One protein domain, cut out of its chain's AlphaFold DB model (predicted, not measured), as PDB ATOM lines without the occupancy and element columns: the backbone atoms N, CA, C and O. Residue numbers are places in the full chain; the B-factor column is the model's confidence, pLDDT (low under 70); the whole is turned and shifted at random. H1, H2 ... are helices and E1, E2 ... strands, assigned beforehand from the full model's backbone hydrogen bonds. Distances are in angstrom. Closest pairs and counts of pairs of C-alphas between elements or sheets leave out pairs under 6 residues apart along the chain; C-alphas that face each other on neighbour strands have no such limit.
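This is residues 33 to 200 of the 345 residues of the protein "MYND-type domain-containing protein" of Paragonimus westermani (UniProt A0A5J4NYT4). One long helix, H1, runs along one side of an elongated domain; a cluster of crossed helices, H3, H4, H5 and H7, packs on the last part of H1 through H4. A small three-stranded sheet, E1 to E3, lies toward the other end, apart from H1, while H2 folds back at the end of H1 and the short H6 sits at a corner by H7. Residues 35 to 42, of which 37 to 42 belong to H1, and the loop of residues 107 to 112 stick out. The printed part has 168 residues, mostly helix, in the order H1 H2 H3 E1 E2 E3 H4 H5 H6 H7, with the antiparallel sheet ordered E1 - E2 - E3. It is only just compact, close to loose, with a radius of gyration of the C-alphas of 18.2 A and spans of 55 by 35 by 30 A.

H1, residues 37 to 68, begins at C-alpha 37 (70.243, -35.407, -1.977) and is 46.3 A long. H2 is residues 76 to 85 and H3 residues 88 to 98, 15.2 A. E1 is residues 102 to 106, E2 residues 113 to 118, 16.7 A, and E3 residues 124 to 126. H4, residues 136 to 149, begins at (41.034, -27.549, 13.340) and is 20.1 A long. H5, residues 163 to 175, is 20.0 A long, and H6 is residues 178 to 183. H7, residues 186 to 199, is 20.7 A long and ends at (29.966, -46.463, 35.668).

H1 touches H2 with residues 63 to 68 alone, C-alphas 67 and 79 being closest at 5.4 A. H1 touches H4 with residues 54 to 68 alone, closest at C-alphas 61 and 144, 5.7 A, at a steep tilt of 38 degrees, the same way. H3 touches H4 at C-alphas 92 and 141, 6.1 A, and H5 at C-alphas 93 and 169, 6.9 A. E1, E2 and E3 form a meander, each strand the antiparallel neighbour of the one before; N 103 and O 116 are 2.9 A apart, and N 117 and O 125 2.8 A, within hydrogen-bond range. H4 only grazes the sheet, with residues 136 to 138. H7 touches H5 at C-alphas 194 and 170, 6.1 A, and H4 at C-alphas 190 and 146, 6.1 A. H6 and H7 only just touch, only at the corner, with 3 pairs of C-alphas within 8 A; the closest are 181 and 187, 5.5 A. Every O i to N i+4 pair is within hydrogen-bond range in H2, H3, H4 and H7, against 26 of 28 in H1, 5 of 9 in H5 and 1 of 2 in H6.

The C-alphas farthest apart, of Ser 36 and Gly 200, are 56.8 A apart. The printed part has no cut, and the link from H4 to H5, residues 150 to 162, is long. Confidence is under 70 at residues 33 to 35, 70 to 72, 120 to 121 and 200.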
ATOM      1  N   PRO A  33      69.494 -28.241   7.673       52.78
ATOM      2  CA  PRO A  33      70.396 -28.628   6.585       52.78
ATOM      3  C   PRO A  33      70.412 -30.155   6.412       52.78
ATOM      4  O   PRO A  33      70.551 -30.886   7.388       52.78
ATOM      5  N   SER A  34      70.255 -30.641   5.186       56.69
ATOM      6  CA  SER A  34      70.460 -32.042   4.794       56.69
ATOM      7  C   SER A  34      71.885 -32.230   4.276       56.69
ATOM      8  O   SER A  34      72.415 -31.366   3.577       56.69
ATOM      9  N   GLU A  35      72.511 -33.359   4.606       59.59
ATOM     10  CA  GLU A  35      73.893 -33.653   4.205       59.59
ATOM     11  C   GLU A  35      73.964 -34.293   2.800       59.59
ATOM     12  O   GLU A  35      74.998 -34.195   2.135       59.59
ATOM     13  N   SER A  36      72.861 -34.878   2.290       75.25
ATOM     14  CA  SER A  36      72.783 -35.487   0.948       75.25
ATOM     15  C   SER A  36      71.422 -35.360   0.225       75.25
ATOM     16  O   SER A  36      70.357 -35.300   0.845       75.25
ATOM     17  N   ASN A  37      71.444 -35.436  -1.119       78.50
ATOM     18  CA  ASN A  37      70.243 -35.407  -1.977       78.50
ATOM     19  C   ASN A  37      69.245 -36.548  -1.684       78.50
ATOM     20  O   ASN A  37      68.040 -36.383  -1.872       78.50
ATOM     21  N   LEU A  38      69.730 -37.722  -1.263       78.50
ATOM     22  CA  LEU A  38      68.868 -38.869  -0.964       78.50
ATOM     23  C   LEU A  38      68.094 -38.648   0.339       78.50
ATOM     24  O   LEU A  38      66.876 -38.818   0.368       78.50
ATOM     25  N   GLU A  39      68.782 -38.209   1.393       75.94
ATOM     26  CA  GLU A  39      68.159 -37.876   2.681       75.94
ATOM     27  C   GLU A  39      67.133 -36.749   2.532       75.94
ATOM     28  O   GLU A  39      66.094 -36.746   3.200       75.94
ATOM     29  N   ASP A  40      67.384 -35.827   1.603       74.44
ATOM     30  CA  ASP A  40      66.443 -34.786   1.217       74.44
ATOM     31  C   ASP A  40      65.150 -35.315   0.610       74.44
ATOM     32  O   ASP A  40      64.059 -34.894   1.009       74.44
ATOM     33  N   LEU A  41      65.256 -36.237  -0.346       78.19
ATOM     34  CA  LEU A  41      64.094 -36.863  -0.970       78.19
ATOM     35  C   LEU A  41      63.292 -37.671   0.051       78.19
ATOM     36  O   LEU A  41      62.062 -37.587   0.088       78.19
ATOM     37  N   GLU A  42      63.969 -38.409   0.928       81.44
ATOM     38  CA  GLU A  42      63.306 -39.135   2.007       81.44
ATOM     39  C   GLU A  42      62.598 -38.190   2.983       81.44
ATOM     40  O   GLU A  42      61.461 -38.449   3.387       81.44
ATOM     41  N   ARG A  43      63.230 -37.064   3.335       77.81
ATOM     42  CA  ARG A  43      62.626 -36.021   4.172       77.81
ATOM     43  C   ARG A  43      61.366 -35.450   3.530       77.81
ATOM     44  O   ARG A  43      60.332 -35.385   4.192       77.81
ATOM     45  N   GLN A  44      61.423 -35.081   2.253       78.56
ATOM     46  CA  GLN A  44      60.254 -34.587   1.520       78.56
ATOM     47  C   GLN A  44      59.136 -35.623   1.481       78.56
ATOM     48  O   GLN A  44      57.976 -35.287   1.714       78.56
ATOM     49  N   ASN A  45      59.476 -36.891   1.241       82.75
ATOM     50  CA  ASN A  45      58.495 -37.966   1.240       82.75
ATOM     51  C   ASN A  45      57.809 -38.102   2.610       82.75
ATOM     52  O   ASN A  45      56.587 -38.231   2.662       82.75
ATOM     53  N   ARG A  46      58.558 -37.986   3.719       81.50
ATOM     54  CA  ARG A  46      57.990 -37.966   5.081       81.50
ATOM     55  C   ARG A  46      57.044 -36.782   5.298       81.50
ATOM     56  O   ARG A  46      55.945 -36.982   5.804       81.50
ATOM     57  N   ILE A  47      57.429 -35.579   4.867       81.50
ATOM     58  CA  ILE A  47      56.594 -34.368   4.976       81.50
ATOM     59  C   ILE A  47      55.289 -34.534   4.191       81.50
ATOM     60  O   ILE A  47      54.206 -34.269   4.707       81.50
ATOM     61  N   ILE A  48      55.379 -35.016   2.951       81.81
ATOM     62  CA  ILE A  48      54.214 -35.243   2.090       81.81
ATOM     63  C   ILE A  48      53.318 -36.343   2.670       81.81
ATOM     64  O   ILE A  48      52.095 -36.219   2.636       81.81
ATOM     65  N   ALA A  49      53.898 -37.428   3.184       85.88
ATOM     66  CA  ALA A  49      53.142 -38.502   3.824       85.88
ATOM     67  C   ALA A  49      52.391 -38.000   5.064       85.88
ATOM     68  O   ALA A  49      51.218 -38.332   5.238       85.88
ATOM     69  N   PHE A  50      53.034 -37.155   5.870       86.56
ATOM     70  CA  PHE A  50      52.408 -36.507   7.015       86.56
ATOM     71  C   PHE A  50      51.244 -35.600   6.591       86.56
ATOM     72  O   PHE A  50      50.131 -35.784   7.075       86.56
ATOM     73  N   ASP A  51      51.451 -34.698   5.625       82.88
ATOM     74  CA  ASP A  51      50.400 -33.803   5.108       82.88
ATOM     75  C   ASP A  51      49.196 -34.583   4.550       82.88
ATOM     76  O   ASP A  51      48.041 -34.264   4.839       82.88
ATOM     77  N   LYS A  52      49.455 -35.674   3.815       85.25
ATOM     78  CA  LYS A  52      48.406 -36.595   3.352       85.25
ATOM     79  C   LYS A  52      47.627 -37.203   4.517       85.25
ATOM     80  O   LYS A  52      46.401 -37.260   4.449       85.25
ATOM     81  N   GLY A  53      48.319 -37.655   5.563       88.56
ATOM     82  CA  GLY A  53      47.695 -38.216   6.762       88.56
ATOM     83  C   GLY A  53      46.810 -37.199   7.483       88.56
ATOM     84  O   GLY A  53      45.660 -37.497   7.799       88.56
ATOM     85  N   MET A  54      47.302 -35.973   7.648       85.25
ATOM     86  CA  MET A  54      46.556 -34.883   8.274       85.25
ATOM     87  C   MET A  54      45.288 -34.524   7.493       85.25
ATOM     88  O   MET A  54      44.207 -34.428   8.072       85.25
ATOM     89  N   LYS A  55      45.376 -34.427   6.162       83.56
ATOM     90  CA  LYS A  55      44.215 -34.171   5.287       83.56
ATOM     91  C   LYS A  55      43.241 -35.348   5.218       83.56
ATOM     92  O   LYS A  55      42.045 -35.150   4.994       83.56
ATOM     93  N   ALA A  56      43.713 -36.576   5.437       90.50
ATOM     94  CA  ALA A  56      42.847 -37.750   5.485       90.50
ATOM     95  C   ALA A  56      41.851 -37.691   6.655       90.50
ATOM     96  O   ALA A  56      40.747 -38.218   6.524       90.50
ATOM     97  N   VAL A  57      42.181 -37.000   7.754       89.44
ATOM     98  CA  VAL A  57      41.250 -36.772   8.873       89.44
ATOM     99  C   VAL A  57      40.009 -36.012   8.407       89.44
ATOM    100  O   VAL A  57      38.883 -36.429   8.695       89.44
ATOM    101  N   SER A  58      40.190 -34.953   7.614       85.50
ATOM    102  CA  SER A  58      39.076 -34.203   7.034       85.50
ATOM    103  C   SER A  58      38.223 -35.101   6.140       85.50
ATOM    104  O   SER A  58      36.999 -35.069   6.229       85.50
ATOM    105  N   LEU A  59      38.836 -35.957   5.315       88.19
ATOM    106  CA  LEU A  59      38.094 -36.898   4.466       88.19
ATOM    107  C   LEU A  59      37.276 -37.898   5.289       88.19
ATOM    108  O   LEU A  59      36.111 -38.133   4.976       88.19
ATOM    109  N   VAL A  60      37.854 -38.453   6.359       90.88
ATOM    110  CA  VAL A  60      37.148 -39.356   7.278       90.88
ATOM    111  C   VAL A  60      35.944 -38.658   7.906       90.88
ATOM    112  O   VAL A  60      34.868 -39.252   7.946       90.88
ATOM    113  N   ARG A  61      36.079 -37.391   8.316       86.88
ATOM    114  CA  ARG A  61      34.951 -36.598   8.824       86.88
ATOM    115  C   ARG A  61      33.817 -36.498   7.814       86.88
ATOM    116  O   ARG A  61      32.678 -36.782   8.164       86.88
ATOM    117  N   HIS A  62      34.116 -36.137   6.569       82.81
ATOM    118  CA  HIS A  62      33.087 -36.021   5.531       82.81
ATOM    119  C   HIS A  62      32.449 -37.376   5.207       82.81
ATOM    120  O   HIS A  62      31.243 -37.452   4.991       82.81
ATOM    121  N   LEU A  63      33.231 -38.460   5.211       87.75
ATOM    122  CA  LEU A  63      32.690 -39.807   5.045       87.75
ATOM    123  C   LEU A  63      31.735 -40.168   6.186       87.75
ATOM    124  O   LEU A  63      30.664 -40.700   5.914       87.75
ATOM    125  N   ILE A  64      32.090 -39.872   7.439       86.38
ATOM    126  CA  ILE A  64      31.225 -40.096   8.605       86.38
ATOM    127  C   ILE A  64      29.944 -39.268   8.487       86.38
ATOM    128  O   ILE A  64      28.854 -39.830   8.585       86.38
ATOM    129  N   ASP A  65      30.066 -37.973   8.200       80.69
ATOM    130  CA  ASP A  65      28.931 -37.058   8.077       80.69
ATOM    131  C   ASP A  65      27.958 -37.518   6.985       80.69
ATOM    132  O   ASP A  65      26.769 -37.707   7.230       80.69
ATOM    133  N   HIS A  66      28.466 -37.834   5.795       82.00
ATOM    134  CA  HIS A  66      27.622 -38.265   4.685       82.00
ATOM    135  C   HIS A  66      27.134 -39.709   4.781       82.00
ATOM    136  O   HIS A  66      26.179 -40.017   4.078       82.00
ATOM    137  N   SER A  67      27.750 -40.567   5.606       82.94
ATOM    138  CA  SER A  67      27.334 -41.971   5.763       82.94
ATOM    139  C   SER A  67      26.413 -42.216   6.964       82.94
ATOM    140  O   SER A  67      25.658 -43.186   6.957       82.94
ATOM    141  N   LEU A  68      26.490 -41.386   8.011       77.06
ATOM    142  CA  LEU A  68      25.762 -41.581   9.279       77.06
ATOM    143  C   LEU A  68      24.709 -40.494   9.563       77.06
ATOM    144  O   LEU A  68      23.922 -40.636  10.504       77.06
ATOM    145  N   SER A  69      24.660 -39.430   8.754       71.50
ATOM    146  CA  SER A  69      23.622 -38.396   8.835       71.50
ATOM    147  C   SER A  69      22.275 -38.871   8.272       71.50
ATOM    148  O   SER A  69      22.187 -39.832   7.508       71.50
ATOM    149  N   LYS A  70      21.198 -38.159   8.631       65.00
ATOM    150  CA  LYS A  70      19.818 -38.436   8.184       65.00
ATOM    151  C   LYS A  70      19.676 -38.421   6.661       65.00
ATOM    152  O   LYS A  70      18.903 -39.197   6.109       65.00
ATOM    153  N   ASN A  71      20.433 -37.554   5.990       64.38
ATOM    154  CA  ASN A  71      20.474 -37.448   4.532       64.38
ATOM    155  C   ASN A  71      21.627 -38.287   3.972       64.38
ATOM    156  O   ASN A  71      22.448 -37.761   3.226       64.38
ATOM    157  N   ASN A  72      21.738 -39.554   4.382       68.31
ATOM    158  CA  ASN A  72      22.814 -40.424   3.922       68.31
ATOM    159  C   ASN A  72      22.770 -40.543   2.386       68.31
ATOM    160  O   ASN A  72      21.851 -41.140   1.825       68.31
ATOM    161  N   VAL A  73      23.751 -39.931   1.719       73.06
ATOM    162  CA  VAL A  73      23.912 -39.966   0.254       73.06
ATOM    163  C   VAL A  73      24.803 -41.142  -0.153       73.06
ATOM    164  O   VAL A  73      24.819 -41.550  -1.313       73.06
ATOM    165  N   LEU A  74      25.565 -41.691   0.796       76.25
ATOM    166  CA  LEU A  74      26.533 -42.743   0.543       76.25
ATOM    167  C   LEU A  74      25.918 -44.138   0.755       76.25
ATOM    168  O   LEU A  74      25.052 -44.338   1.606       76.25
ATOM    169  N   PRO A  75      26.378 -45.154   0.005       77.88
ATOM    170  CA  PRO A  75      25.926 -46.521   0.221       77.88
ATOM    171  C   PRO A  75      26.183 -46.986   1.658       77.88
ATOM    172  O   PRO A  75      27.244 -46.722   2.225       77.88
ATOM    173  N   LEU A  76      25.261 -47.775   2.220       75.25
ATOM    174  CA  LEU A  76      25.366 -48.320   3.583       75.25
ATOM    175  C   LEU A  76      26.676 -49.101   3.823       75.25
ATOM    176  O   LEU A  76      27.199 -49.124   4.939       75.25
ATOM    177  N   GLY A  77      27.239 -49.699   2.767       80.38
ATOM    178  CA  GLY A  77      28.534 -50.379   2.816       80.38
ATOM    179  C   GLY A  77      29.690 -49.470   3.253       80.38
ATOM    180  O   GLY A  77      30.614 -49.943   3.907       80.38
ATOM    181  N   VAL A  78      29.630 -48.161   2.980       84.88
ATOM    182  CA  VAL A  78      30.655 -47.204   3.431       84.88
ATOM    183  C   VAL A  78      30.648 -47.094   4.956       84.88
ATOM    184  O   VAL A  78      31.678 -47.330   5.584       84.88
ATOM    185  N   ALA A  79      29.486 -46.830   5.561       84.88
ATOM    186  CA  ALA A  79      29.331 -46.779   7.017       84.88
ATOM    187  C   ALA A  79      29.732 -48.103   7.689       84.88
ATOM    188  O   ALA A  79      30.450 -48.100   8.690       84.88
ATOM    189  N   ARG A  80      29.330 -49.246   7.111       84.81
ATOM    190  CA  ARG A  80      29.703 -50.570   7.632       84.81
ATOM    191  C   ARG A  80      31.220 -50.757   7.634       84.81
ATOM    192  O   ARG A  80      31.781 -51.131   8.658       84.81
ATOM    193  N   ARG A  81      31.897 -50.438   6.528       87.44
ATOM    194  CA  ARG A  81      33.361 -50.552   6.430       87.44
ATOM    195  C   ARG A  81      34.086 -49.586   7.359       87.44
ATOM    196  O   ARG A  81      35.131 -49.951   7.892       87.44
ATOM    197  N   LEU A  82      33.557 -48.379   7.566       90.69
ATOM    198  CA  LEU A  82      34.112 -47.421   8.526       90.69
ATOM    199  C   LEU A  82      34.083 -47.981   9.954       90.69
ATOM    200  O   LEU A  82      35.099 -47.946  10.642       90.69
ATOM    201  N   LEU A  83      32.939 -48.517  10.389       89.62
ATOM    202  CA  LEU A  83      32.735 -48.915  11.784       89.62
ATOM    203  C   LEU A  83      33.185 -50.348  12.095       89.62
ATOM    204  O   LEU A  83      33.745 -50.592  13.159       89.62
ATOM    205  N   GLN A  84      32.936 -51.300  11.194       84.75
ATOM    206  CA  GLN A  84      33.139 -52.730  11.451       84.75
ATOM    207  C   GLN A  84      34.454 -53.258  10.873       84.75
ATOM    208  O   GLN A  84      35.150 -53.995  11.561       84.75
ATOM    209  N   SER A  85      34.809 -52.886   9.637       87.38
ATOM    210  CA  SER A  85      36.018 -53.414   8.982       87.38
ATOM    211  C   SER A  85      37.288 -52.662   9.376       87.38
ATOM    212  O   SER A  85      38.313 -53.288   9.619       87.38
ATOM    213  N   ASN A  86      37.233 -51.326   9.404       90.25
ATOM    214  CA  ASN A  86      38.406 -50.478   9.661       90.25
ATOM    215  C   ASN A  86      38.452 -49.906  11.083       90.25
ATOM    216  O   ASN A  86      39.440 -49.271  11.431       90.25
ATOM    217  N   ASP A  87      37.389 -50.099  11.874       92.19
ATOM    218  CA  ASP A  87      37.258 -49.607  13.250       92.19
ATOM    219  C   ASP A  87      37.743 -48.155  13.416       92.19
ATOM    220  O   ASP A  87      38.637 -47.833  14.204       92.19
ATOM    221  N   VAL A  88      37.166 -47.255  12.610       94.31
ATOM    222  CA  VAL A  88      37.628 -45.865  12.515       94.31
ATOM    223  C   VAL A  88      37.585 -45.144  13.864       94.31
ATOM    224  O   VAL A  88      38.396 -44.260  14.110       94.31
ATOM    225  N   VAL A  89      36.693 -45.549  14.771       95.12
ATOM    226  CA  VAL A  89      36.594 -44.981  16.121       95.12
ATOM    227  C   VAL A  89      37.879 -45.211  16.912       95.12
ATOM    228  O   VAL A  89      38.370 -44.271  17.532       95.12
ATOM    229  N   LEU A  90      38.469 -46.410  16.863       95.38
ATOM    230  CA  LEU A  90      39.742 -46.671  17.546       95.38
ATOM    231  C   LEU A  90      40.888 -45.872  16.944       95.38
ATOM    232  O   LEU A  90      41.712 -45.340  17.686       95.38
ATOM    233  N   VAL A  91      40.919 -45.746  15.617       95.94
ATOM    234  CA  VAL A  91      41.920 -44.922  14.928       95.94
ATOM    235  C   VAL A  91      41.811 -43.466  15.385       95.94
ATOM    236  O   VAL A  91      42.817 -42.855  15.732       95.94
ATOM    237  N   LEU A  92      40.592 -42.923  15.457       97.12
ATOM    238  CA  LEU A  92      40.334 -41.568  15.953       97.12
ATOM    239  C   LEU A  92      40.755 -41.404  17.420       97.12
ATOM    240  O   LEU A  92      41.357 -40.389  17.762       97.12
ATOM    241  N   CYS A  93      40.506 -42.404  18.273       96.69
ATOM    242  CA  CYS A  93      40.972 -42.376  19.661       96.69
ATOM    243  C   CYS A  93      42.502 -42.333  19.739       96.69
ATOM    244  O   CYS A  93      43.062 -41.499  20.447       96.69
ATOM    245  N   GLN A  94      43.177 -43.182  18.961       95.69
ATOM    246  CA  GLN A  94      44.635 -43.219  18.916       95.69
ATOM    247  C   GLN A  94      45.222 -41.893  18.424       95.69
ATOM    248  O   GLN A  94      46.253 -41.452  18.925       95.69
ATOM    249  N   LEU A  95      44.567 -41.233  17.466       96.06
ATOM    250  CA  LEU A  95      44.986 -39.916  16.993       96.06
ATOM    251  C   LEU A  95      44.884 -38.848  18.087       96.06
ATOM    252  O   LEU A  95      45.785 -38.022  18.174       96.06
ATOM    253  N   ILE A  96      43.849 -38.871  18.936       96.00
ATOM    254  CA  ILE A  96      43.759 -37.968  20.098       96.00
ATOM    255  C   ILE A  96      44.881 -38.240  21.104       96.00
ATOM    256  O   ILE A  96      45.480 -37.295  21.611       96.00
ATOM    257  N   GLU A  97      45.179 -39.511  21.380       94.12
ATOM    258  CA  GLU A  97      46.227 -39.886  22.337       94.12
ATOM    259  C   GLU A  97      47.626 -39.485  21.856       94.12
ATOM    260  O   GLU A  97      48.429 -38.989  22.641       94.12
ATOM    261  N   GLN A  98      47.923 -39.699  20.571       92.69
ATOM    262  CA  GLN A  98      49.232 -39.386  19.987       92.69
ATOM    263  C   GLN A  98      49.379 -37.914  19.593       92.69
ATOM    264  O   GLN A  98      50.500 -37.424  19.514       92.69
ATOM    265  N   ALA A  99      48.266 -37.237  19.300       92.12
ATOM    266  CA  ALA A  99      48.193 -35.850  18.850       92.12
ATOM    267  C   ALA A  99      49.298 -35.463  17.838       92.12
ATOM    268  O   ALA A  99      50.051 -34.523  18.086       92.12
ATOM    269  N   PRO A 100      49.404 -36.137  16.671       90.69
ATOM    270  CA  PRO A 100      50.499 -35.926  15.714       90.69
ATOM    271  C   PRO A 100      50.566 -34.505  15.126       90.69
ATOM    272  O   PRO A 100      51.567 -34.139  14.519       90.69
ATOM    273  N   TRP A 101      49.514 -33.697  15.291       89.00
ATOM    274  CA  TRP A 101      49.489 -32.269  14.953       89.00
ATOM    275  C   TRP A 101      50.146 -31.369  16.000       89.00
ATOM    276  O   TRP A 101      50.147 -30.154  15.811       89.00
ATOM    277  N   LEU A 102      50.656 -31.921  17.100       88.69
ATOM    278  CA  LEU A 102      51.376 -31.201  18.142       88.69
ATOM    279  C   LEU A 102      52.838 -31.638  18.148       88.69
ATOM    280  O   LEU A 102      53.146 -32.827  18.165       88.69
ATOM    281  N   VAL A 103      53.738 -30.662  18.167       86.75
ATOM    282  CA  VAL A 103      55.172 -30.887  18.352       86.75
ATOM    283  C   VAL A 103      55.651 -29.989  19.477       86.75
ATOM    284  O   VAL A 103      55.455 -28.775  19.442       86.75
ATOM    285  N   GLU A 104      56.293 -30.585  20.474       83.00
ATOM    286  CA  GLU A 104      56.981 -29.853  21.531       83.00
ATOM    287  C   GLU A 104      58.480 -29.851  21.225       83.00
ATOM    288  O   GLU A 104      59.076 -30.897  20.972       83.00
ATOM    289  N   THR A 105      59.093 -28.673  21.223       79.69
ATOM    290  CA  THR A 105      60.537 -28.520  21.047       79.69
ATOM    291  C   THR A 105      61.072 -27.542  22.078       79.69
ATOM    292  O   THR A 105      60.382 -26.606  22.479       79.69
ATOM    293  N   THR A 106      62.296 -27.775  22.538       81.50
ATOM    294  CA  THR A 106      62.980 -26.850  23.444       81.50
ATOM    295  C   THR A 106      63.827 -25.917  22.597       81.50
ATOM    296  O   THR A 106      64.615 -26.384  21.772       81.50
ATOM    297  N   ASP A 107      63.645 -24.610  22.765       74.06
ATOM    298  CA  ASP A 107      64.505 -23.639  22.099       74.06
ATOM    299  C   ASP A 107      65.945 -23.816  22.606       74.06
ATOM    300  O   ASP A 107      66.196 -23.823  23.813       74.06
ATOM    301  N   GLN A 108      66.886 -23.993  21.680       72.62
ATOM    302  CA  GLN A 108      68.291 -24.231  21.999       72.62
ATOM    303  C   GLN A 108      68.956 -23.003  22.638       72.62
ATOM    304  O   GLN A 108      69.944 -23.160  23.351       72.62
ATOM    305  N   GLU A 109      68.417 -21.800  22.414       73.56
ATOM    306  CA  GLU A 109      69.003 -20.554  22.913       73.56
ATOM    307  C   GLU A 109      68.474 -20.153  24.297       73.56
ATOM    308  O   GLU A 109      69.256 -19.735  25.148       73.56
ATOM    309  N   CYS A 110      67.165 -20.290  24.552       73.69
ATOM    310  CA  CYS A 110      66.558 -19.897  25.833       73.69
ATOM    311  C   CYS A 110      66.196 -21.069  26.759       73.69
ATOM    312  O   CYS A 110      65.893 -20.842  27.929       73.69
ATOM    313  N   GLY A 111      66.228 -22.316  26.273       80.69
ATOM    314  CA  GLY A 111      65.833 -23.494  27.052       80.69
ATOM    315  C   GLY A 111      64.331 -23.577  27.347       80.69
ATOM    316  O   GLY A 111      63.906 -24.425  28.129       80.69
ATOM    317  N   GLU A 112      63.516 -22.706  26.748       81.88
ATOM    318  CA  GLU A 112      62.069 -22.695  26.954       81.88
ATOM    319  C   GLU A 112      61.377 -23.746  26.083       81.88
ATOM    320  O   GLU A 112      61.693 -23.928  24.900       81.88
ATOM    321  N   LEU A 113      60.388 -24.423  26.668       82.88
ATOM    322  CA  LEU A 113      59.540 -25.369  25.955       82.88
ATOM    323  C   LEU A 113      58.557 -24.605  25.061       82.88
ATOM    324  O   LEU A 113      57.698 -23.875  25.551       82.88
ATOM    325  N   ARG A 114      58.641 -24.821  23.749       83.06
ATOM    326  CA  ARG A 114      57.717 -24.262  22.761       83.06
ATOM    327  C   ARG A 114      56.871 -25.356  22.131       83.06
ATOM    328  O   ARG A 114      57.376 -26.385  21.687       83.06
ATOM    329  N   ARG A 115      55.568 -25.093  22.049       83.56
ATOM    330  CA  ARG A 115      54.592 -25.984  21.413       83.56
ATOM    331  C   ARG A 115      54.172 -25.442  20.062       83.56
ATOM    332  O   ARG A 115      53.751 -24.290  19.959       83.56
ATOM    333  N   PHE A 116      54.245 -26.286  19.047       85.50
ATOM    334  CA  PHE A 116      53.819 -25.992  17.689       85.50
ATOM    335  C   PHE A 116      52.608 -26.843  17.327       85.50
ATOM    336  O   PHE A 116      52.541 -28.024  17.661       85.50
ATOM    337  N   VAL A 117      51.660 -26.232  16.623       84.81
ATOM    338  CA  VAL A 117      50.428 -26.858  16.152       84.81
ATOM    339  C   VAL A 117      50.385 -26.779  14.635       84.81
ATOM    340  O   VAL A 117      50.542 -25.701  14.052       84.81
ATOM    341  N   TRP A 118      50.150 -27.919  13.998       83.19
ATOM    342  CA  TRP A 118      49.990 -28.005  12.554       83.19
ATOM    343  C   TRP A 118      48.710 -27.300  12.080       83.19
ATOM    344  O   TRP A 118      47.650 -27.428  12.697       83.19
ATOM    345  N   GLN A 119      48.810 -26.571  10.968       78.88
ATOM    346  CA  GLN A 119      47.692 -25.925  10.280       78.88
ATOM    347  C   GLN A 119      47.383 -26.606   8.949       78.88
ATOM    348  O   GLN A 119      48.286 -27.073   8.258       78.88
ATOM    349  N   GLU A 120      46.118 -26.551   8.524       69.69
ATOM    350  CA  GLU A 120      45.667 -27.086   7.226       69.69
ATOM    351  C   GLU A 120      46.357 -26.425   6.020       69.69
ATOM    352  O   GLU A 120      46.446 -27.026   4.947       69.69
ATOM    353  N   SER A 121      46.916 -25.224   6.208       67.50
ATOM    354  CA  SER A 121      47.771 -24.537   5.235       67.50
ATOM    355  C   SER A 121      49.118 -25.237   4.985       67.50
ATOM    356  O   SER A 121      49.828 -24.872   4.047       67.50
ATOM    357  N   GLY A 122      49.469 -26.251   5.786       72.12
ATOM    358  CA  GLY A 122      50.740 -26.975   5.716       72.12
ATOM    359  C   GLY A 122      51.863 -26.328   6.529       72.12
ATOM    360  O   GLY A 122      53.030 -26.654   6.320       72.12
ATOM    361  N   GLU A 123      51.531 -25.411   7.440       73.12
ATOM    362  CA  GLU A 123      52.497 -24.687   8.270       73.12
ATOM    363  C   GLU A 123      52.372 -25.060   9.753       73.12
ATOM    364  O   GLU A 123      51.282 -25.319  10.262       73.12
ATOM    365  N   TRP A 124      53.502 -25.059  10.461       81.25
ATOM    366  CA  TRP A 124      53.548 -25.209  11.915       81.25
ATOM    367  C   TRP A 124      53.530 -23.832  12.572       81.25
ATOM    368  O   TRP A 124      54.407 -23.005  12.314       81.25
ATOM    369  N   LEU A 125      52.548 -23.584  13.438       81.56
ATOM    370  CA  LEU A 125      52.422 -22.324  14.170       81.56
ATOM    371  C   LEU A 125      52.636 -22.534  15.661       81.56
ATOM    372  O   LEU A 125      52.201 -23.530  16.226       81.56
ATOM    373  N   LEU A 126      53.275 -21.562  16.309       83.75
ATOM    374  CA  LEU A 126      53.415 -21.556  17.761       83.75
ATOM    375  C   LEU A 126      52.025 -21.491  18.412       83.75
ATOM    376  O   LEU A 126      51.203 -20.663  18.016       83.75
ATOM    377  N   GLN A 127      51.784 -22.326  19.424       81.50
ATOM    378  CA  GLN A 127      50.480 -22.448  20.076       81.50
ATOM    379  C   GLN A 127      49.974 -21.110  20.636       81.50
ATOM    380  O   GLN A 127      48.792 -20.810  20.539       81.50
ATOM    381  N   GLU A 128      50.871 -20.267  21.145       81.88
ATOM    382  CA  GLU A 128      50.552 -18.936  21.684       81.88
ATOM    383  C   GLU A 128      49.999 -17.962  20.636       81.88
ATOM    384  O   GLU A 128      49.312 -17.000  20.972       81.88
ATOM    385  N   LYS A 129      50.286 -18.199  19.351       78.75
ATOM    386  CA  LYS A 129      49.770 -17.379  18.245       78.75
ATOM    387  C   LYS A 129      48.359 -17.794  17.823       78.75
ATOM    388  O   LYS A 129      47.756 -17.115  16.990       78.75
ATOM    389  N   LEU A 130      47.834 -18.901  18.350       74.44
ATOM    390  CA  LEU A 130      46.503 -19.391  18.013       74.44
ATOM    391  C   LEU A 130      45.442 -18.684  18.846       74.44
ATOM    392  O   LEU A 130      45.559 -18.536  20.056       74.44
ATOM    393  N   LYS A 131      44.355 -18.299  18.175       74.50
ATOM    394  CA  LYS A 131      43.175 -17.711  18.823       74.50
ATOM    395  C   LYS A 131      42.322 -18.748  19.560       74.50
ATOM    396  O   LYS A 131      41.548 -18.375  20.432       74.50
ATOM    397  N   SER A 132      42.438 -20.025  19.187       73.69
ATOM    398  CA  SER A 132      41.672 -21.139  19.752       73.69
ATOM    399  C   SER A 132      42.607 -22.138  20.438       73.69
ATOM    400  O   SER A 132      43.638 -22.483  19.853       73.69
ATOM    401  N   PRO A 133      42.247 -22.656  21.629       72.44
ATOM    402  CA  PRO A 133      43.002 -23.709  22.307       72.44
ATOM    403  C   PRO A 133      42.899 -25.071  21.602       72.44
ATOM    404  O   PRO A 133      43.718 -25.947  21.867       72.44
ATOM    405  N   VAL A 134      41.906 -25.255  20.723       77.94
ATOM    406  CA  VAL A 134      41.696 -26.480  19.937       77.94
ATOM    407  C   VAL A 134      42.010 -26.195  18.471       77.94
ATOM    408  O   VAL A 134      41.442 -25.276  17.874       77.94
ATOM    409  N   GLY A 135      42.905 -26.995  17.887       78.62
ATOM    410  CA  GLY A 135      43.232 -26.931  16.461       78.62
ATOM    411  C   GLY A 135      42.126 -27.519  15.577       78.62
ATOM    412  O   GLY A 135      41.374 -28.393  16.012       78.62
ATOM    413  N   LYS A 136      42.050 -27.085  14.309       80.44
ATOM    414  CA  LYS A 136      41.034 -27.549  13.340       80.44
ATOM    415  C   LYS A 136      40.995 -29.084  13.234       80.44
ATOM    416  O   LYS A 136      39.916 -29.669  13.321       80.44
ATOM    417  N   THR A 137      42.151 -29.747  13.121       86.31
ATOM    418  CA  THR A 137      42.216 -31.216  13.011       86.31
ATOM    419  C   THR A 137      41.725 -31.927  14.267       86.31
ATOM    420  O   THR A 137      40.949 -32.875  14.173       86.31
ATOM    421  N   GLU A 138      42.127 -31.455  15.448       89.38
ATOM    422  CA  GLU A 138      41.652 -32.021  16.709       89.38
ATOM    423  C   GLU A 138      40.125 -31.891  16.824       89.38
ATOM    424  O   GLU A 138      39.434 -32.863  17.127       89.38
ATOM    425  N   GLY A 139      39.587 -30.710  16.504       85.38
ATOM    426  CA  GLY A 139      38.146 -30.472  16.479       85.38
ATOM    427  C   GLY A 139      37.410 -31.406  15.514       85.38
ATOM    428  O   GLY A 139      36.366 -31.949  15.866       85.38
ATOM    429  N   GLN A 140      37.968 -31.663  14.324       87.06
ATOM    430  CA  GLN A 140      37.405 -32.627  13.371       87.06
ATOM    431  C   GLN A 140      37.298 -34.031  13.979       87.06
ATOM    432  O   GLN A 140      36.251 -34.660  13.848       87.06
ATOM    433  N   ILE A 141      38.336 -34.506  14.671       93.62
ATOM    434  CA  ILE A 141      38.351 -35.839  15.293       93.62
ATOM    435  C   ILE A 141      37.309 -35.936  16.405       93.62
ATOM    436  O   ILE A 141      36.546 -36.901  16.460       93.62
ATOM    437  N   TRP A 142      37.230 -34.915  17.255       91.88
ATOM    438  CA  TRP A 142      36.232 -34.842  18.314       91.88
ATOM    439  C   TRP A 142      34.796 -34.847  17.779       91.88
ATOM    440  O   TRP A 142      33.947 -35.577  18.294       91.88
ATOM    441  N   ILE A 143      34.534 -34.095  16.707       84.25
ATOM    442  CA  ILE A 143      33.231 -34.086  16.033       84.25
ATOM    443  C   ILE A 143      32.921 -35.467  15.443       84.25
ATOM    444  O   ILE A 143      31.811 -35.954  15.636       84.25
ATOM    445  N   CYS A 144      33.884 -36.132  14.795       91.12
ATOM    446  CA  CYS A 144      33.701 -37.498  14.292       91.12
ATOM    447  C   CYS A 144      33.300 -38.469  15.409       91.12
ATOM    448  O   CYS A 144      32.364 -39.250  15.242       91.12
ATOM    449  N   LEU A 145      33.993 -38.417  16.551       93.50
ATOM    450  CA  LEU A 145      33.702 -39.269  17.705       93.50
ATOM    451  C   LEU A 145      32.286 -39.016  18.236       93.50
ATOM    452  O   LEU A 145      31.525 -39.964  18.423       93.50
ATOM    453  N   TYR A 146      31.902 -37.750  18.404       88.38
ATOM    454  CA  TYR A 146      30.540 -37.378  18.791       88.38
ATOM    455  C   TYR A 146      29.493 -37.873  17.776       88.38
ATOM    456  O   TYR A 146      28.489 -38.474  18.160       88.38
ATOM    457  N   GLN A 147      29.739 -37.684  16.476       86.06
ATOM    458  CA  GLN A 147      28.818 -38.097  15.416       86.06
ATOM    459  C   GLN A 147      28.594 -39.606  15.399       86.06
ATOM    460  O   GLN A 147      27.454 -40.051  15.316       86.06
ATOM    461  N   VAL A 148      29.659 -40.399  15.513       89.56
ATOM    462  CA  VAL A 148      29.556 -41.863  15.486       89.56
ATOM    463  C   VAL A 148      28.886 -42.410  16.749       89.56
ATOM    464  O   VAL A 148      28.085 -43.344  16.653       89.56
ATOM    465  N   LEU A 149      29.218 -41.858  17.921       88.56
ATOM    466  CA  LEU A 149      28.800 -42.408  19.214       88.56
ATOM    467  C   LEU A 149      27.426 -41.905  19.674       88.56
ATOM    468  O   LEU A 149      26.701 -42.660  20.315       88.56
ATOM    469  N   LEU A 150      27.072 -40.652  19.367       82.69
ATOM    470  CA  LEU A 150      25.913 -39.973  19.956       82.69
ATOM    471  C   LEU A 150      24.930 -39.401  18.932       82.69
ATOM    472  O   LEU A 150      23.726 -39.467  19.161       82.69
ATOM    473  N   ALA A 151      25.408 -38.866  17.805       75.62
ATOM    474  CA  ALA A 151      24.548 -38.221  16.802       75.62
ATOM    475  C   ALA A 151      24.266 -39.087  15.562       75.62
ATOM    476  O   ALA A 151      23.829 -38.585  14.526       75.62
ATOM    477  N   ASN A 152      24.526 -40.389  15.650       78.94
ATOM    478  CA  ASN A 152      24.352 -41.308  14.540       78.94
ATOM    479  C   ASN A 152      22.862 -41.607  14.318       78.94
ATOM    480  O   ASN A 152      22.190 -42.154  15.194       78.94
ATOM    481  N   HIS A 153      22.357 -41.264  13.133       73.75
ATOM    482  CA  HIS A 153      20.966 -41.499  12.741       73.75
ATOM    483  C   HIS A 153      20.782 -42.758  11.888       73.75
ATOM    484  O   HIS A 153      19.653 -43.117  11.550       73.75
ATOM    485  N   SER A 154      21.875 -43.423  11.517       72.81
ATOM    486  CA  SER A 154      21.820 -44.710  10.836       72.81
ATOM    487  C   SER A 154      21.495 -45.837  11.824       72.81
ATOM    488  O   SER A 154      21.769 -45.741  13.017       72.81
ATOM    489  N   ASN A 155      20.991 -46.961  11.311       70.12
ATOM    490  CA  ASN A 155      20.818 -48.185  12.108       70.12
ATOM    491  C   ASN A 155      22.160 -48.881  12.440       70.12
ATOM    492  O   ASN A 155      22.166 -49.965  13.024       70.12
ATOM    493  N   LEU A 156      23.297 -48.316  12.015       79.06
ATOM    494  CA  LEU A 156      24.623 -48.883  12.231       79.06
ATOM    495  C   LEU A 156      25.231 -48.286  13.493       79.06
ATOM    496  O   LEU A 156      25.802 -47.201  13.455       79.06
ATOM    497  N   HIS A 157      25.147 -49.009  14.601       79.81
ATOM    498  CA  HIS A 157      25.752 -48.579  15.856       79.81
ATOM    499  C   HIS A 157      27.181 -49.097  15.999       79.81
ATOM    500  O   HIS A 157      27.493 -50.233  15.635       79.81
ATOM    501  N   TYR A 158      28.051 -48.251  16.552       88.12
ATOM    502  CA  TYR A 158      29.379 -48.679  16.959       88.12
ATOM    503  C   TYR A 158      29.269 -49.569  18.198       88.12
ATOM    504  O   TYR A 158      28.770 -49.135  19.235       88.12
ATOM    505  N   ASP A 159      29.725 -50.813  18.086       84.62
ATOM    506  CA  ASP A 159      29.684 -51.757  19.196       84.62
ATOM    507  C   ASP A 159      30.847 -51.510  20.165       84.62
ATOM    508  O   ASP A 159      31.976 -51.945  19.929       84.62
ATOM    509  N   TYR A 160      30.547 -50.816  21.262       85.56
ATOM    510  CA  TYR A 160      31.449 -50.563  22.386       85.56
ATOM    511  C   TYR A 160      31.272 -51.564  23.543       85.56
ATOM    512  O   TYR A 160      31.820 -51.340  24.623       85.56
ATOM    513  N   SER A 161      30.527 -52.662  23.354       80.44
ATOM    514  CA  SER A 161      30.414 -53.729  24.365       80.44
ATOM    515  C   SER A 161      31.721 -54.515  24.530       80.44
ATOM    516  O   SER A 161      32.013 -55.039  25.605       80.44
ATOM    517  N   LEU A 162      32.548 -54.543  23.480       82.88
ATOM    518  CA  LEU A 162      33.864 -55.170  23.496       82.88
ATOM    519  C   LEU A 162      34.811 -54.421  24.444       82.88
ATOM    520  O   LEU A 162      35.058 -53.223  24.289       82.88
ATOM    521  N   GLY A 163      35.407 -55.154  25.391       85.25
ATOM    522  CA  GLY A 163      36.225 -54.579  26.466       85.25
ATOM    523  C   GLY A 163      37.379 -53.691  25.988       85.25
ATOM    524  O   GLY A 163      37.613 -52.637  26.570       85.25
ATOM    525  N   TYR A 164      38.059 -54.046  24.891       89.50
ATOM    526  CA  TYR A 164      39.165 -53.239  24.352       89.50
ATOM    527  C   TYR A 164      38.696 -51.913  23.724       89.50
ATOM    528  O   TYR A 164      39.385 -50.895  23.850       89.50
ATOM    529  N   ARG A 165      37.509 -51.895  23.096       91.81
ATOM    530  CA  ARG A 165      36.889 -50.673  22.554       91.81
ATOM    531  C   ARG A 165      36.434 -49.756  23.671       91.81
ATOM    532  O   ARG A 165      36.785 -48.580  23.685       91.81
ATOM    533  N   ARG A 166      35.733 -50.325  24.653       91.25
ATOM    534  CA  ARG A 166      35.314 -49.632  25.874       91.25
ATOM    535  C   ARG A 166      36.503 -49.009  26.603       91.25
ATOM    536  O   ARG A 166      36.481 -47.816  26.882       91.25
ATOM    537  N   ALA A 167      37.553 -49.787  26.864       92.44
ATOM    538  CA  ALA A 167      38.752 -49.299  27.539       92.44
ATOM    539  C   ALA A 167      39.414 -48.146  26.771       92.44
ATOM    540  O   ALA A 167      39.830 -47.170  27.385       92.44
ATOM    541  N   THR A 168      39.469 -48.228  25.439       94.19
ATOM    542  CA  THR A 168      40.032 -47.165  24.591       94.19
ATOM    543  C   THR A 168      39.202 -45.888  24.625       94.19
ATOM    544  O   THR A 168      39.754 -44.814  24.845       94.19
ATOM    545  N   LEU A 169      37.876 -45.991  24.525       95.50
ATOM    546  CA  LEU A 169      36.982 -44.838  24.665       95.50
ATOM    547  C   LEU A 169      37.134 -44.157  26.031       95.50
ATOM    548  O   LEU A 169      37.151 -42.932  26.114       95.50
ATOM    549  N   LEU A 170      37.289 -44.934  27.105       95.06
ATOM    550  CA  LEU A 170      37.446 -44.386  28.452       95.06
ATOM    551  C   LEU A 170      38.759 -43.616  28.651       95.06
ATOM    552  O   LEU A 170      38.780 -42.699  29.474       95.06
ATOM    553  N   ARG A 171      39.819 -43.913  27.884       95.56
ATOM    554  CA  ARG A 171      41.065 -43.126  27.922       95.56
ATOM    555  C   ARG A 171      40.870 -41.701  27.409       95.56
ATOM    556  O   ARG A 171      41.538 -40.800  27.893       95.56
ATOM    557  N   LEU A 172      39.883 -41.450  26.544       95.25
ATOM    558  CA  LEU A 172      39.590 -40.101  26.044       95.25
ATOM    559  C   LEU A 172      39.173 -39.109  27.135       95.25
ATOM    560  O   LEU A 172      39.291 -37.902  26.932       95.25
ATOM    561  N   ARG A 173      38.711 -39.588  28.299       94.00
ATOM    562  CA  ARG A 173      38.253 -38.733  29.405       94.00
ATOM    563  C   ARG A 173      39.319 -37.739  29.859       94.00
ATOM    564  O   ARG A 173      38.980 -36.593  30.128       94.00
ATOM    565  N   CYS A 174      40.593 -38.137  29.899       93.75
ATOM    566  CA  CYS A 174      41.676 -37.241  30.317       93.75
ATOM    567  C   CYS A 174      42.032 -36.172  29.271       93.75
ATOM    568  O   CYS A 174      42.753 -35.230  29.587       93.75
ATOM    569  N   HIS A 175      41.522 -36.293  28.041       93.12
ATOM    570  CA  HIS A 175      41.752 -35.328  26.971       93.12
ATOM    571  C   HIS A 175      40.623 -34.288  26.846       93.12
ATOM    572  O   HIS A 175      40.773 -33.340  26.067       93.12
ATOM    573  N   LEU A 176      39.520 -34.444  27.594       91.00
ATOM    574  CA  LEU A 176      38.355 -33.552  27.614       91.00
ATOM    575  C   LEU A 176      38.463 -32.533  28.758       91.00
ATOM    576  O   LEU A 176      37.918 -32.729  29.844       91.00
ATOM    577  N   ASN A 177      39.158 -31.429  28.491       90.06
ATOM    578  CA  ASN A 177      39.364 -30.342  29.452       90.06
ATOM    579  C   ASN A 177      38.308 -29.244  29.276       90.06
ATOM    580  O   ASN A 177      37.826 -29.045  28.163       90.06
ATOM    581  N   GLU A 178      38.030 -28.471  30.330       87.81
ATOM    582  CA  GLU A 178      37.040 -27.376  30.310       87.81
ATOM    583  C   GLU A 178      37.274 -26.392  29.149       87.81
ATOM    584  O   GLU A 178      36.346 -26.074  28.417       87.81
ATOM    585  N   SER A 179      38.534 -26.050  28.846       83.62
ATOM    586  CA  SER A 179      38.873 -25.179  27.708       83.62
ATOM    587  C   SER A 179      38.450 -25.726  26.340       83.62
ATOM    588  O   SER A 179      38.200 -24.956  25.415       83.62
ATOM    589  N   LYS A 180      38.380 -27.054  26.183       83.56
ATOM    590  CA  LYS A 180      37.881 -27.692  24.958       83.56
ATOM    591  C   LYS A 180      36.358 -27.755  24.953       83.56
ATOM    592  O   LYS A 180      35.764 -27.601  23.891       83.56
ATOM    593  N   LEU A 181      35.743 -27.971  26.118       83.75
ATOM    594  CA  LEU A 181      34.286 -27.998  26.278       83.75
ATOM    595  C   LEU A 181      33.665 -26.624  25.987       83.75
ATOM    596  O   LEU A 181      32.637 -26.562  25.318       83.75
ATOM    597  N   ASP A 182      34.324 -25.543  26.413       78.06
ATOM    598  CA  ASP A 182      33.875 -24.165  26.182       78.06
ATOM    599  C   ASP A 182      33.811 -23.816  24.687       78.06
ATOM    600  O   ASP A 182      32.883 -23.148  24.234       78.06
ATOM    601  N   ILE A 183      34.790 -24.286  23.905       75.38
ATOM    602  CA  ILE A 183      34.879 -24.016  22.461       75.38
ATOM    603  C   ILE A 183      34.038 -25.002  21.640       75.38
ATOM    604  O   ILE A 183      33.508 -24.639  20.591       75.38
ATOM    605  N   LEU A 184      33.901 -26.248  22.100       74.94
ATOM    606  CA  LEU A 184      33.130 -27.300  21.436       74.94
ATOM    607  C   LEU A 184      32.082 -27.883  22.403       74.94
ATOM    608  O   LEU A 184      32.301 -28.958  22.970       74.94
ATOM    609  N   PRO A 185      30.902 -27.245  22.547       76.88
ATOM    610  CA  PRO A 185      29.881 -27.656  23.518       76.88
ATOM    611  C   PRO A 185      29.383 -29.098  23.350       76.88
ATOM    612  O   PRO A 185      29.023 -29.747  24.329       76.88
ATOM    613  N   VAL A 186      29.427 -29.645  22.127       76.50
ATOM    614  CA  VAL A 186      29.092 -31.057  21.836       76.50
ATOM    615  C   VAL A 186      29.939 -32.056  22.637       76.50
ATOM    616  O   VAL A 186      29.542 -33.203  22.847       76.50
ATOM    617  N   LEU A 187      31.111 -31.635  23.118       83.69
ATOM    618  CA  LEU A 187      31.985 -32.468  23.934       83.69
ATOM    619  C   LEU A 187      31.506 -32.618  25.373       83.69
ATOM    620  O   LEU A 187      31.942 -33.548  26.048       83.69
ATOM    621  N   VAL A 188      30.583 -31.772  25.835       83.44
ATOM    622  CA  VAL A 188      29.935 -31.940  27.141       83.44
ATOM    623  C   VAL A 188      29.113 -33.228  27.146       83.44
ATOM    624  O   VAL A 188      29.241 -34.042  28.063       83.44
ATOM    625  N   ASP A 189      28.339 -33.461  26.085       84.25
ATOM    626  CA  ASP A 189      27.553 -34.685  25.920       84.25
ATOM    627  C   ASP A 189      28.456 -35.908  25.745       84.25
ATOM    628  O   ASP A 189      28.216 -36.950  26.358       84.25
ATOM    629  N   LEU A 190      29.548 -35.768  24.981       88.62
ATOM    630  CA  LEU A 190      30.543 -36.831  24.831       88.62
ATOM    631  C   LEU A 190      31.210 -37.182  26.166       88.62
ATOM    632  O   LEU A 190      31.311 -38.359  26.509       88.62
ATOM    633  N   ARG A 191      31.613 -36.183  26.961       92.56
ATOM    634  CA  ARG A 191      32.167 -36.396  28.303       92.56
ATOM    635  C   ARG A 191      31.156 -37.118  29.182       92.56
ATOM    636  O   ARG A 191      31.495 -38.139  29.769       92.56
ATOM    637  N   ARG A 192      29.908 -36.644  29.224       91.06
ATOM    638  CA  ARG A 192      28.828 -37.272  29.999       91.06
ATOM    639  C   ARG A 192      28.609 -38.728  29.592       91.06
ATOM    640  O   ARG A 192      28.459 -39.579  30.466       91.06
ATOM    641  N   PHE A 193      28.626 -39.020  28.296       92.31
ATOM    642  CA  PHE A 193      28.541 -40.383  27.782       92.31
ATOM    643  C   PHE A 193      29.707 -41.252  28.265       92.31
ATOM    644  O   PHE A 193      29.476 -42.358  28.742       92.31
ATOM    645  N   LEU A 194      30.949 -40.761  28.210       93.56
ATOM    646  CA  LEU A 194      32.118 -41.509  28.690       93.56
ATOM    647  C   LEU A 194      32.098 -41.726  30.213       93.56
ATOM    648  O   LEU A 194      32.517 -42.782  30.689       93.56
ATOM    649  N   GLU A 195      31.580 -40.765  30.981       92.62
ATOM    650  CA  GLU A 195      31.346 -40.922  32.421       92.62
ATOM    651  C   GLU A 195      30.316 -42.026  32.693       92.62
ATOM    652  O   GLU A 195      30.587 -42.949  33.461       92.62
ATOM    653  N   GLN A 196      29.171 -41.998  32.002       89.75
ATOM    654  CA  GLN A 196      28.149 -43.047  32.091       89.75
ATOM    655  C   GLN A 196      28.696 -44.412  31.672       89.75
ATOM    656  O   GLN A 196      28.429 -45.415  32.336       89.75
ATOM    657  N   LEU A 197      29.503 -44.440  30.609       88.88
ATOM    658  CA  LEU A 197      30.189 -45.638  30.160       88.88
ATOM    659  C   LEU A 197      31.056 -46.175  31.301       88.88
ATOM    660  O   LEU A 197      30.918 -47.346  31.624       88.88
ATOM    661  N   SER A 198      31.847 -45.341  31.983       89.31
ATOM    662  CA  SER A 198      32.735 -45.779  33.073       89.31
ATOM    663  C   SER A 198      32.012 -46.401  34.272       89.31
ATOM    664  O   SER A 198      32.541 -47.321  34.885       89.31
ATOM    665  N   LEU A 199      30.791 -45.945  34.569       85.94
ATOM    666  CA  LEU A 199      29.966 -46.463  35.668       85.94
ATOM    667  C   LEU A 199      29.275 -47.789  35.311       85.94
ATOM    668  O   LEU A 199      28.907 -48.567  36.190       85.94
ATOM    669  N   GLY A 200      29.063 -48.039  34.019       67.44
ATOM    670  CA  GLY A 200      28.338 -49.201  33.523       67.44
ATOM    671  C   GLY A 200      29.188 -50.468  33.454       67.44
ATOM    672  O   GLY A 200      29.494 -50.910  32.355       67.44
TER     673      GLY A 200